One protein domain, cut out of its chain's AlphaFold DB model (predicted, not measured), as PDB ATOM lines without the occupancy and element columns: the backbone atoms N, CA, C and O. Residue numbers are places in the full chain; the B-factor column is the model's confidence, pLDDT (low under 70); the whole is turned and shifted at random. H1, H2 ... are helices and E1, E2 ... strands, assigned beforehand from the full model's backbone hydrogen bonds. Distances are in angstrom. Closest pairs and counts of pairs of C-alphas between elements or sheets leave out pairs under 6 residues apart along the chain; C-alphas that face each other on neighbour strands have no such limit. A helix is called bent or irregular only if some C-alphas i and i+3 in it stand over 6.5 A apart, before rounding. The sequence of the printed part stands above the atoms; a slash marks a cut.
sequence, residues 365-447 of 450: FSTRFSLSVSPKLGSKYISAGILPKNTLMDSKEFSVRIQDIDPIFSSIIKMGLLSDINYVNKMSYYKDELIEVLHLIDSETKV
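This is residues 365 to 447 of the 450 residues of an uncharacterized protein of Candidatus Amesbacteria bacterium RIFOXYD1_FULL_47_9 (UniProt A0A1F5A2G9). An elongated rod has a small two-stranded ribbon, E1 and E2, with irregular H1 and the looping residues 384 to 396 at one end, and the long helix H6 at the other. Short helices H2 to H5 wind between them; H3 packs on H6, and residues 442 to 447 of H6 stick out. The 83 printed residues, mostly helix, hold E1, H1, E2, H2, H3, H4, H5, H6 in that order, the strands antiparallel. The whole is only just loose, close to compact, with a radius of gyration of the C-alphas of 14.2 A and spans of 51 by 23 by 18 A.

E1, residues 369 to 372, and E2, residues 397 to 400, are antiparallel at 139 degrees; N 371 and O 398 are 2.8 A apart, within hydrogen-bond range. H3, residues 407 to 413, is the hub. It touches residues 430 to 437 of H6, residues 428 to 447, at a shallow tilt of 26 degrees, the same way; the closest C-alphas, of Ile 408 and Leu 434, are 6.9 A apart. H2, residues 402 to 405, touches H3 only at the corner, C-alphas 403 and 410 being closest at 5.2 A. H4, residues 415 to 419, only just touches H3, only at the corner, with 3 pairs of C-alphas within 8 A, the closest being 411 and 417 at 5.9 A. H5, residues 421 to 426, likewise only just touches H4, only at the corner, with 3 such pairs, the closest being 418 and 424 at 6.4 A. H1, residues 375 to 383, is close to but not clearly touching H6; C-alphas 383 and 429 are closest at 7.2 A. Every O i to N i+4 pair is within hydrogen-bond range in H3 and H5, against 3 of 5 in H1, 14 of 16 in H6 and 0 of 1 in H4, whose O i to N i+3 pairs are 2 of 2; H2 is too short for an i+4 pair.

E1 begins at C-alpha 369 (71.619, -48.325, 29.247). H1 is 13.6 A long and irregular, C-alphas 376 and 379 being 7.1 A apart. H6 is 28.8 A long, ends at C-alpha 447 (74.800, -48.860, 67.250), has a kink of 32 degrees near residue 435, and is irregular, C-alphas 429 and 432 being 8.3 A apart.

The farthest C-alphas, of Asp 394 and Val 447, are 51.0 A apart. The printed part has no cut, and the link from H1 to E2, 13 residues, is long. Residues 394 to 395 and 445 to 447 have pLDDT under 70.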
ATOM      1  N   PHE A 365      75.379 -53.325  38.380       89.94
ATOM      2  CA  PHE A 365      76.353 -52.232  38.243       89.94
ATOM      3  C   PHE A 365      77.181 -52.265  36.951       89.94
ATOM      4  O   PHE A 365      77.780 -51.250  36.589       89.94
ATOM      5  N   SER A 366      77.270 -53.408  36.266       89.38
ATOM      6  CA  SER A 366      77.938 -53.508  34.960       89.38
ATOM      7  C   SER A 366      76.977 -53.228  33.803       89.38
ATOM      8  O   SER A 366      77.435 -52.845  32.723       89.38
ATOM      9  N   THR A 367      75.669 -53.358  34.041       89.00
ATOM     10  CA  THR A 367      74.618 -53.090  33.056       89.00
ATOM     11  C   THR A 367      74.694 -51.652  32.549       89.00
ATOM     12  O   THR A 367      74.761 -50.694  33.326       89.00
ATOM     13  N   ARG A 368      74.689 -51.502  31.221       92.06
ATOM     14  CA  ARG A 368      74.676 -50.202  30.548       92.06
ATOM     15  C   ARG A 368      73.337 -49.970  29.869       92.06
ATOM     16  O   ARG A 368      72.794 -50.882  29.255       92.06
ATOM     17  N   PHE A 369      72.853 -48.738  29.914       91.31
ATOM     18  CA  PHE A 369      71.619 -48.325  29.247       91.31
ATOM     19  C   PHE A 369      71.796 -46.966  28.559       91.31
ATOM     20  O   PHE A 369      72.765 -46.248  28.820       91.31
ATOM     21  N   SER A 370      70.894 -46.659  27.621       91.62
ATOM     22  CA  SER A 370      70.925 -45.409  26.856       91.62
ATOM     23  C   SER A 370      70.270 -44.283  27.653       91.62
ATOM     24  O   SER A 370      69.123 -44.392  28.082       91.62
ATOM     25  N   LEU A 371      71.012 -43.198  27.844       90.88
ATOM     26  CA  LEU A 371      70.562 -41.948  28.430       90.88
ATOM     27  C   LEU A 371      70.447 -40.906  27.319       90.88
ATOM     28  O   LEU A 371      71.443 -40.537  26.695       90.88
ATOM     29  N   SER A 372      69.235 -40.403  27.101       88.06
ATOM     30  CA  SER A 372      69.012 -39.267  26.209       88.06
ATOM     31  C   SER A 372      69.351 -37.958  26.915       88.06
ATOM     32  O   SER A 372      68.776 -37.650  27.958       88.06
ATOM     33  N   VAL A 373      70.255 -37.165  26.341       83.06
ATOM     34  CA  VAL A 373      70.701 -35.890  26.922       83.06
ATOM     35  C   VAL A 373      70.448 -34.764  25.931       83.06
ATOM     36  O   VAL A 373      70.808 -34.846  24.757       83.06
ATOM     37  N   SER A 374      69.822 -33.684  26.401       78.44
ATOM     38  CA  SER A 374      69.685 -32.483  25.581       78.44
ATOM     39  C   SER A 374      71.014 -31.719  25.519       78.44
ATOM     40  O   SER A 374      71.745 -31.683  26.513       78.44
ATOM     41  N   PRO A 375      71.313 -31.015  24.411       77.19
ATOM     42  CA  PRO A 375      72.541 -30.226  24.298       77.19
ATOM     43  C   PRO A 375      72.734 -29.212  25.437       77.19
ATOM     44  O   PRO A 375      73.856 -28.981  25.873       77.19
ATOM     45  N   LYS A 376      71.635 -28.657  25.975       75.75
ATOM     46  CA  LYS A 376      71.658 -27.722  27.114       75.75
ATOM     47  C   LYS A 376      72.196 -28.353  28.409       75.75
ATOM     48  O   LYS A 376      72.781 -27.647  29.222       75.75
ATOM     49  N   LEU A 377      71.995 -29.658  28.613       79.81
ATOM     50  CA  LEU A 377      72.388 -30.366  29.840       79.81
ATOM     51  C   LEU A 377      73.744 -31.056  29.739       79.81
ATOM     52  O   LEU A 377      74.325 -31.413  30.762       79.81
ATOM     53  N   GLY A 378      74.284 -31.192  28.529       82.81
ATOM     54  CA  GLY A 378      75.553 -31.862  28.287       82.81
ATOM     55  C   GLY A 378      76.699 -31.338  29.150       82.81
ATOM     56  O   GLY A 378      77.370 -32.118  29.822       82.81
ATOM     57  N   SER A 379      76.883 -30.014  29.215       81.44
ATOM     58  CA  SER A 379      77.924 -29.393  30.049       81.44
ATOM     59  C   SER A 379      77.726 -29.660  31.543       81.44
ATOM     60  O   SER A 379      78.704 -29.923  32.249       81.44
ATOM     61  N   LYS A 380      76.474 -29.646  32.024       84.88
ATOM     62  CA  LYS A 380      76.143 -30.000  33.411       84.88
ATOM     63  C   LYS A 380      76.518 -31.455  33.690       84.88
ATOM     64  O   LYS A 380      77.195 -31.725  34.673       84.88
ATOM     65  N   TYR A 381      76.145 -32.382  32.811       88.81
ATOM     66  CA  TYR A 381      76.388 -33.814  33.008       88.81
ATOM     67  C   TYR A 381      77.857 -34.212  32.837       88.81
ATOM     68  O   TYR A 381      78.320 -35.125  33.518       88.81
ATOM     69  N   ILE A 382      78.623 -33.499  32.008       88.00
ATOM     70  CA  ILE A 382      80.089 -33.604  32.002       88.00
ATOM     71  C   ILE A 382      80.659 -33.145  33.349       88.00
ATOM     72  O   ILE A 382      81.481 -33.841  33.943       88.00
ATOM     73  N   SER A 383      80.220 -31.982  33.839       84.06
ATOM     74  CA  SER A 383      80.700 -31.420  35.109       84.06
ATOM     75  C   SER A 383      80.318 -32.293  36.306       84.06
ATOM     76  O   SER A 383      81.079 -32.389  37.263       84.06
ATOM     77  N   ALA A 384      79.177 -32.978  36.219       87.56
ATOM     78  CA  ALA A 384      78.708 -33.939  37.207       87.56
ATOM     79  C   ALA A 384      79.425 -35.300  37.146       87.56
ATOM     80  O   ALA A 384      79.132 -36.182  37.946       87.56
ATOM     81  N   GLY A 385      80.345 -35.498  36.194       88.38
ATOM     82  CA  GLY A 385      81.058 -36.763  36.007       88.38
ATOM     83  C   GLY A 385      80.213 -37.876  35.376       88.38
ATOM     84  O   GLY A 385      80.707 -38.990  35.214       88.38
ATOM     85  N   ILE A 386      78.974 -37.589  34.980       90.81
ATOM     86  CA  ILE A 386      78.046 -38.540  34.353       90.81
ATOM     87  C   ILE A 386      78.530 -38.881  32.940       90.81
ATOM     88  O   ILE A 386      78.635 -40.052  32.566       90.81
ATOM     89  N   LEU A 387      78.875 -37.845  32.167       89.69
ATOM     90  CA  LEU A 387      79.401 -37.963  30.808       89.69
ATOM     91  C   LEU A 387      80.927 -37.751  30.773       89.69
ATOM     92  O   LEU A 387      81.461 -36.954  31.547       89.69
ATOM     93  N   PRO A 388      81.659 -38.411  29.854       85.38
ATOM     94  CA  PRO A 388      83.084 -38.150  29.642       85.38
ATOM     95  C   PRO A 388      83.384 -36.683  29.285       85.38
ATOM     96  O   PRO A 388      82.632 -36.056  28.542       85.38
ATOM     97  N   LYS A 389      84.539 -36.150  29.707       84.19
ATOM     98  CA  LYS A 389      84.943 -34.753  29.422       84.19
ATOM     99  C   LYS A 389      84.978 -34.390  27.932       84.19
ATOM    100  O   LYS A 389      84.673 -33.259  27.581       84.19
ATOM    101  N   ASN A 390      85.302 -35.353  27.071       82.50
ATOM    102  CA  ASN A 390      85.434 -35.156  25.623       82.50
ATOM    103  C   ASN A 390      84.156 -35.536  24.855       82.50
ATOM    104  O   ASN A 390      84.222 -35.906  23.685       82.50
ATOM    105  N   THR A 391      83.001 -35.524  25.521       81.81
ATOM    106  CA  THR A 391      81.733 -35.895  24.894       81.81
ATOM    107  C   THR A 391      81.342 -34.871  23.829       81.81
ATOM    108  O   THR A 391      81.156 -33.694  24.135       81.81
ATOM    109  N   LEU A 392      81.194 -35.327  22.583       75.69
ATOM    110  CA  LEU A 392      80.641 -34.524  21.494       75.69
ATOM    111  C   LEU A 392      79.121 -34.415  21.668       75.69
ATOM    112  O   LEU A 392      78.428 -35.431  21.737       75.69
ATOM    113  N   MET A 393      78.605 -33.186  21.709       74.75
ATOM    114  CA  MET A 393      77.176 -32.902  21.932       74.75
ATOM    115  C   MET A 393      76.283 -33.163  20.712       74.75
ATOM    116  O   MET A 393      75.078 -32.928  20.766       74.75
ATOM    117  N   ASP A 394      76.867 -33.682  19.632       69.75
ATOM    118  CA  ASP A 394      76.144 -34.121  18.439       69.75
ATOM    119  C   ASP A 394      75.428 -35.462  18.675       69.75
ATOM    120  O   ASP A 394      74.412 -35.748  18.035       69.75
ATOM    121  N   SER A 395      75.918 -36.277  19.625       64.69
ATOM    122  CA  SER A 395      75.194 -37.463  20.086       64.69
ATOM    123  C   SER A 395      74.088 -37.054  21.053       64.69
ATOM    124  O   SER A 395      74.332 -36.348  22.028       64.69
ATOM    125  N   LYS A 396      72.863 -37.524  20.804       76.06
ATOM    126  CA  LYS A 396      71.725 -37.330  21.720       76.06
ATOM    127  C   LYS A 396      71.589 -38.455  22.739       76.06
ATOM    128  O   LYS A 396      70.881 -38.280  23.723       76.06
ATOM    129  N   GLU A 397      72.256 -39.582  22.505       87.50
ATOM    130  CA  GLU A 397      72.176 -40.783  23.329       87.50
ATOM    131  C   GLU A 397      73.555 -41.189  23.847       87.50
ATOM    132  O   GLU A 397      74.545 -41.205  23.111       87.50
ATOM    133  N   PHE A 398      73.613 -41.525  25.133       89.69
ATOM    134  CA  PHE A 398      74.842 -41.863  25.834       89.69
ATOM    135  C   PHE A 398      74.682 -43.160  26.604       89.69
ATOM    136  O   PHE A 398      73.741 -43.338  27.365       89.69
ATOM    137  N   SER A 399      75.640 -44.066  26.440       91.56
ATOM    138  CA  SER A 399      75.670 -45.292  27.228       91.56
ATOM    139  C   SER A 399      76.209 -44.990  28.626       91.56
ATOM    140  O   SER A 399      77.368 -44.587  28.752       91.56
ATOM    141  N   VAL A 400      75.412 -45.222  29.667       93.31
ATOM    142  CA  VAL A 400      75.759 -44.972  31.080       93.31
ATOM    143  C   VAL A 400      75.465 -46.200  31.945       93.31
ATOM    144  O   VAL A 400      74.787 -47.121  31.495       93.31
ATOM    145  N   ARG A 401      75.990 -46.233  33.174       94.56
ATOM    146  CA  ARG A 401      75.627 -47.215  34.216       94.56
ATOM    147  C   ARG A 401      74.877 -46.522  35.346       94.56
ATOM    148  O   ARG A 401      74.987 -45.307  35.496       94.56
ATOM    149  N   ILE A 402      74.213 -47.291  36.212       95.00
ATOM    150  CA  ILE A 402      73.466 -46.715  37.343       95.00
ATOM    151  C   ILE A 402      74.346 -45.863  38.266       95.00
ATOM    152  O   ILE A 402      73.988 -44.740  38.597       95.00
ATOM    153  N   GLN A 403      75.554 -46.334  38.571       94.50
ATOM    154  CA  GLN A 403      76.545 -45.606  39.375       94.50
ATOM    155  C   GLN A 403      77.039 -44.306  38.744       94.50
ATOM    156  O   GLN A 403      77.703 -43.527  39.416       94.50
ATOM    157  N   ASP A 404      76.756 -44.087  37.460       93.69
ATOM    158  CA  ASP A 404      77.082 -42.844  36.781       93.69
ATOM    159  C   ASP A 404      75.942 -41.807  36.901       93.69
ATOM    160  O   ASP A 404      76.226 -40.635  36.709       93.69
ATOM    161  N   ILE A 405      74.694 -42.195  37.220       94.25
ATOM    162  CA  ILE A 405      73.523 -41.285  37.280       94.25
ATOM    163  C   ILE A 405      72.838 -41.212  38.654       94.25
ATOM    164  O   ILE A 405      72.171 -40.223  38.950       94.25
ATOM    165  N   ASP A 406      72.990 -42.243  39.488       95.81
ATOM    166  CA  ASP A 406      72.428 -42.331  40.837       95.81
ATOM    167  C   ASP A 406      73.512 -42.811  41.824       95.81
ATOM    168  O   ASP A 406      73.592 -44.002  42.170       95.81
ATOM    169  N   PRO A 407      74.401 -41.897  42.253       95.00
ATOM    170  CA  PRO A 407      75.490 -42.226  43.164       95.00
ATOM    171  C   PRO A 407      75.003 -42.545  44.581       95.00
ATOM    172  O   PRO A 407      75.739 -43.191  45.325       95.00
ATOM    173  N   ILE A 408      73.787 -42.139  44.963       95.50
ATOM    174  CA  ILE A 408      73.239 -42.408  46.297       95.50
ATOM    175  C   ILE A 408      72.734 -43.830  46.399       95.50
ATOM    176  O   ILE A 408      73.208 -44.566  47.263       95.50
ATOM    177  N   PHE A 409      71.875 -44.256  45.469       96.12
ATOM    178  CA  PHE A 409      71.528 -45.670  45.347       96.12
ATOM    179  C   PHE A 409      72.809 -46.507  45.264       96.12
ATOM    180  O   PHE A 409      73.030 -47.402  46.071       96.12
ATOM    181  N   SER A 410      73.721 -46.162  44.357       95.38
ATOM    182  CA  SER A 410      74.889 -47.007  44.103       95.38
ATOM    183  C   SER A 410      75.811 -47.154  45.313       95.38
ATOM    184  O   SER A 410      76.256 -48.266  45.594       95.38
ATOM    185  N   SER A 411      76.063 -46.074  46.055       94.75
ATOM    186  CA  SER A 411      76.909 -46.105  47.255       94.75
ATOM    187  C   SER A 411      76.260 -46.851  48.424       94.75
ATOM    188  O   SER A 411      76.969 -47.509  49.177       94.75
ATOM    189  N   ILE A 412      74.931 -46.808  48.558       93.44
ATOM    190  CA  ILE A 412      74.208 -47.550  49.604       93.44
ATOM    191  C   ILE A 412      74.196 -49.050  49.289       93.44
ATOM    192  O   ILE A 412      74.496 -49.880  50.144       93.44
ATOM    193  N   ILE A 413      73.894 -49.417  48.043       92.31
ATOM    194  CA  ILE A 413      73.807 -50.824  47.628       92.31
ATOM    195  C   ILE A 413      75.193 -51.475  47.528       92.31
ATOM    196  O   ILE A 413      75.355 -52.656  47.841       92.31
ATOM    197  N   LYS A 414      76.201 -50.720  47.078       91.44
ATOM    198  CA  LYS A 414      77.580 -51.179  46.890       91.44
ATOM    199  C   LYS A 414      78.541 -50.273  47.658       91.44
ATOM    200  O   LYS A 414      79.317 -49.529  47.064       91.44
ATOM    201  N   MET A 415      78.532 -50.412  48.984       86.75
ATOM    202  CA  MET A 415      79.340 -49.610  49.920       86.75
ATOM    203  C   MET A 415      80.830 -49.535  49.560       86.75
ATOM    204  O   MET A 415      81.452 -48.489  49.722       86.75
ATOM    205  N   GLY A 416      81.401 -50.596  48.974       88.94
ATOM    206  CA  GLY A 416      82.795 -50.599  48.511       88.94
ATOM    207  C   GLY A 416      83.133 -49.534  47.454       88.94
ATOM    208  O   GLY A 416      84.309 -49.249  47.249       88.94
ATOM    209  N   LEU A 417      82.139 -48.917  46.799       91.81
ATOM    210  CA  LEU A 417      82.357 -47.774  45.905       91.81
ATOM    211  C   LEU A 417      82.914 -46.553  46.646       91.81
ATOM    212  O   LEU A 417      83.740 -45.838  46.089       91.81
ATOM    213  N   LEU A 418      82.515 -46.332  47.900       92.19
ATOM    214  CA  LEU A 418      82.986 -45.194  48.697       92.19
ATOM    215  C   LEU A 418      84.469 -45.318  49.076       92.19
ATOM    216  O   LEU A 418      85.113 -44.317  49.380       92.19
ATOM    217  N   SER A 419      85.031 -46.528  49.011       92.44
ATOM    218  CA  SER A 419      86.464 -46.779  49.196       92.44
ATOM    219  C   SER A 419      87.280 -46.632  47.902       92.44
ATOM    220  O   SER A 419      88.509 -46.605  47.959       92.44
ATOM    221  N   ASP A 420      86.637 -46.539  46.732       94.19
ATOM    222  CA  ASP A 420      87.313 -46.340  45.447       94.19
ATOM    223  C   ASP A 420      87.529 -44.845  45.178       94.19
ATOM    224  O   ASP A 420      86.619 -44.107  44.791       94.19
ATOM    225  N   ILE A 421      88.778 -44.398  45.322       93.50
ATOM    226  CA  ILE A 421      89.167 -43.002  45.094       93.50
ATOM    227  C   ILE A 421      88.837 -42.510  43.678       93.50
ATOM    228  O   ILE A 421      88.533 -41.331  43.496       93.50
ATOM    229  N   ASN A 422      88.848 -43.385  42.666       93.25
ATOM    230  CA  ASN A 422      88.498 -42.994  41.301       93.25
ATOM    231  C   ASN A 422      87.003 -42.707  41.183       93.25
ATOM    232  O   ASN A 422      86.621 -41.735  40.531       93.25
ATOM    233  N   TYR A 423      86.168 -43.523  41.828       93.31
ATOM    234  CA  TYR A 423      84.730 -43.290  41.895       93.31
ATOM    235  C   TYR A 423      84.416 -42.001  42.656       93.31
ATOM    236  O   TYR A 423      83.720 -41.141  42.118       93.31
ATOM    237  N   VAL A 424      84.990 -41.818  43.848       93.06
ATOM    238  CA  VAL A 424      84.772 -40.617  44.674       93.06
ATOM    239  C   VAL A 424      85.210 -39.348  43.936       93.06
ATOM    240  O   VAL A 424      84.464 -38.373  43.887       93.06
ATOM    241  N   ASN A 425      86.376 -39.364  43.283       92.25
ATOM    242  CA  ASN A 425      86.844 -38.227  42.485       92.25
ATOM    243  C   ASN A 425      85.928 -37.948  41.285       92.25
ATOM    244  O   ASN A 425      85.621 -36.787  40.992       92.25
ATOM    245  N   LYS A 426      85.473 -39.005  40.597       92.50
ATOM    246  CA  LYS A 426      84.526 -38.895  39.481       92.50
ATOM    247  C   LYS A 426      83.198 -38.281  39.936       92.50
ATOM    248  O   LYS A 426      82.666 -37.435  39.228       92.50
ATOM    249  N   MET A 427      82.708 -38.663  41.113       93.44
ATOM    250  CA  MET A 427      81.438 -38.210  41.694       93.44
ATOM    251  C   MET A 427      81.587 -36.994  42.618       93.44
ATOM    252  O   MET A 427      80.719 -36.728  43.443       93.44
ATOM    253  N   SER A 428      82.656 -36.206  42.464       92.00
ATOM    254  CA  SER A 428      82.919 -35.017  43.292       92.00
ATOM    255  C   SER A 428      81.818 -33.951  43.232       92.00
ATOM    256  O   SER A 428      81.656 -33.185  44.179       92.00
ATOM    257  N   TYR A 429      81.020 -33.924  42.161       91.88
ATOM    258  CA  TYR A 429      79.825 -33.082  42.061       91.88
ATOM    259  C   TYR A 429      78.756 -33.416  43.116       91.88
ATOM    260  O   TYR A 429      78.019 -32.519  43.523       91.88
ATOM    261  N   TYR A 430      78.717 -34.671  43.578       93.94
ATOM    262  CA  TYR A 430      77.795 -35.200  44.588       93.94
ATOM    263  C   TYR A 430      78.449 -35.357  45.973       93.94
ATOM    264  O   TYR A 430      78.078 -36.220  46.767       93.94
ATOM    265  N   LYS A 431      79.503 -34.580  46.254       93.56
ATOM    266  CA  LYS A 431      80.308 -34.740  47.474       93.56
ATOM    267  C   LYS A 431      79.469 -34.655  48.752       93.56
ATOM    268  O   LYS A 431      79.687 -35.458  49.655       93.56
ATOM    269  N   ASP A 432      78.547 -33.699  48.836       93.25
ATOM    270  CA  ASP A 432      77.738 -33.487  50.042       93.25
ATOM    271  C   ASP A 432      76.808 -34.679  50.295       93.25
ATOM    272  O   ASP A 432      76.636 -35.112  51.433       93.25
ATOM    273  N   GLU A 433      76.254 -35.252  49.229       94.56
ATOM    274  CA  GLU A 433      75.375 -36.410  49.301       94.56
ATOM    275  C   GLU A 433      76.157 -37.686  49.657       94.56
ATOM    276  O   GLU A 433      75.691 -38.496  50.454       94.56
ATOM    277  N   LEU A 434      77.373 -37.855  49.125       94.00
ATOM    278  CA  LEU A 434      78.253 -38.969  49.497       94.00
ATOM    279  C   LEU A 434      78.714 -38.883  50.962       94.00
ATOM    280  O   LEU A 434      78.824 -39.914  51.622       94.00
ATOM    281  N   ILE A 435      78.962 -37.673  51.480       93.38
ATOM    282  CA  ILE A 435      79.259 -37.453  52.906       93.38
ATOM    283  C   ILE A 435      78.061 -37.842  53.773       93.38
ATOM    284  O   ILE A 435      78.251 -38.477  54.805       93.38
ATOM    285  N   GLU A 436      76.842 -37.500  53.355       93.50
ATOM    286  CA  GLU A 436      75.629 -37.896  54.077       93.50
ATOM    287  C   GLU A 436      75.500 -39.424  54.154       93.50
ATOM    288  O   GLU A 436      75.274 -39.969  55.228       93.50
ATOM    289  N   VAL A 437      75.739 -40.139  53.047       92.38
ATOM    290  CA  VAL A 437      75.737 -41.613  53.050       92.38
ATOM    291  C   VAL A 437      76.800 -42.181  53.994       92.38
ATOM    292  O   VAL A 437      76.514 -43.117  54.734       92.38
ATOM    293  N   LEU A 438      78.011 -41.615  54.006       92.00
ATOM    294  CA  LEU A 438      79.058 -42.028  54.948       92.00
ATOM    295  C   LEU A 438      78.635 -41.807  56.404       92.00
ATOM    296  O   LEU A 438      78.853 -42.681  57.237       92.00
ATOM    297  N   HIS A 439      77.993 -40.676  56.704       92.56
ATOM    298  CA  HIS A 439      77.499 -40.391  58.047       92.56
ATOM    299  C   HIS A 439      76.463 -41.422  58.514       92.56
ATOM    300  O   HIS A 439      76.520 -41.870  59.658       92.56
ATOM    301  N   LEU A 440      75.562 -41.840  57.618       91.50
ATOM    302  CA  LEU A 440      74.571 -42.879  57.903       91.50
ATOM    303  C   LEU A 440      75.235 -44.237  58.184       91.50
ATOM    304  O   LEU A 440      74.905 -44.876  59.183       91.50
ATOM    305  N   ILE A 441      76.236 -44.629  57.387       87.19
ATOM    306  CA  ILE A 441      77.024 -45.856  57.615       87.19
ATOM    307  C   ILE A 441      77.731 -45.818  58.981       87.19
ATOM    308  O   ILE A 441      77.680 -46.783  59.748       87.19
ATOM    309  N   ASP A 442      78.371 -44.696  59.313       86.12
ATOM    310  CA  ASP A 442      79.060 -44.516  60.596       86.12
ATOM    311  C   ASP A 442      78.087 -44.538  61.787       86.12
ATOM    312  O   ASP A 442      78.474 -44.905  62.897       86.12
ATOM    313  N   SER A 443      76.835 -44.119  61.583       82.00
ATOM    314  CA  SER A 443      75.810 -44.129  62.630       82.00
ATOM    315  C   SER A 443      75.298 -45.538  62.938       82.00
ATOM    316  O   SER A 443      75.215 -45.885  64.113       82.00
ATOM    317  N   GLU A 444      75.049 -46.380  61.927       74.75
ATOM    318  CA  GLU A 444      74.630 -47.777  62.137       74.75
ATOM    319  C   GLU A 444      75.749 -48.619  62.761       74.75
ATOM    320  O   GLU A 444      75.524 -49.326  63.740       74.75
ATOM    321  N   THR A 445      76.984 -48.485  62.267       66.56
ATOM    322  CA  THR A 445      78.126 -49.263  62.789       66.56
ATOM    323  C   THR A 445      78.461 -48.962  64.251       66.56
ATOM    324  O   THR A 445      79.053 -49.802  64.923       66.56
ATOM    325  N   LYS A 446      78.090 -47.781  64.760       54.34
ATOM    326  CA  LYS A 446      78.226 -47.441  66.185       54.34
ATOM    327  C   LYS A 446      77.128 -48.054  67.050       54.34
ATOM    328  O   LYS A 446      77.418 -48.386  68.189       54.34
ATOM    329  N   VAL A 447      75.914 -48.220  66.524       51.91
ATOM    330  CA  VAL A 447      74.800 -48.860  67.250       51.91
ATOM    331  C   VAL A 447      75.061 -50.356  67.461       51.91
ATOM    332  O   VAL A 447      74.660 -50.894  68.484       51.91
TER     333      VAL A 447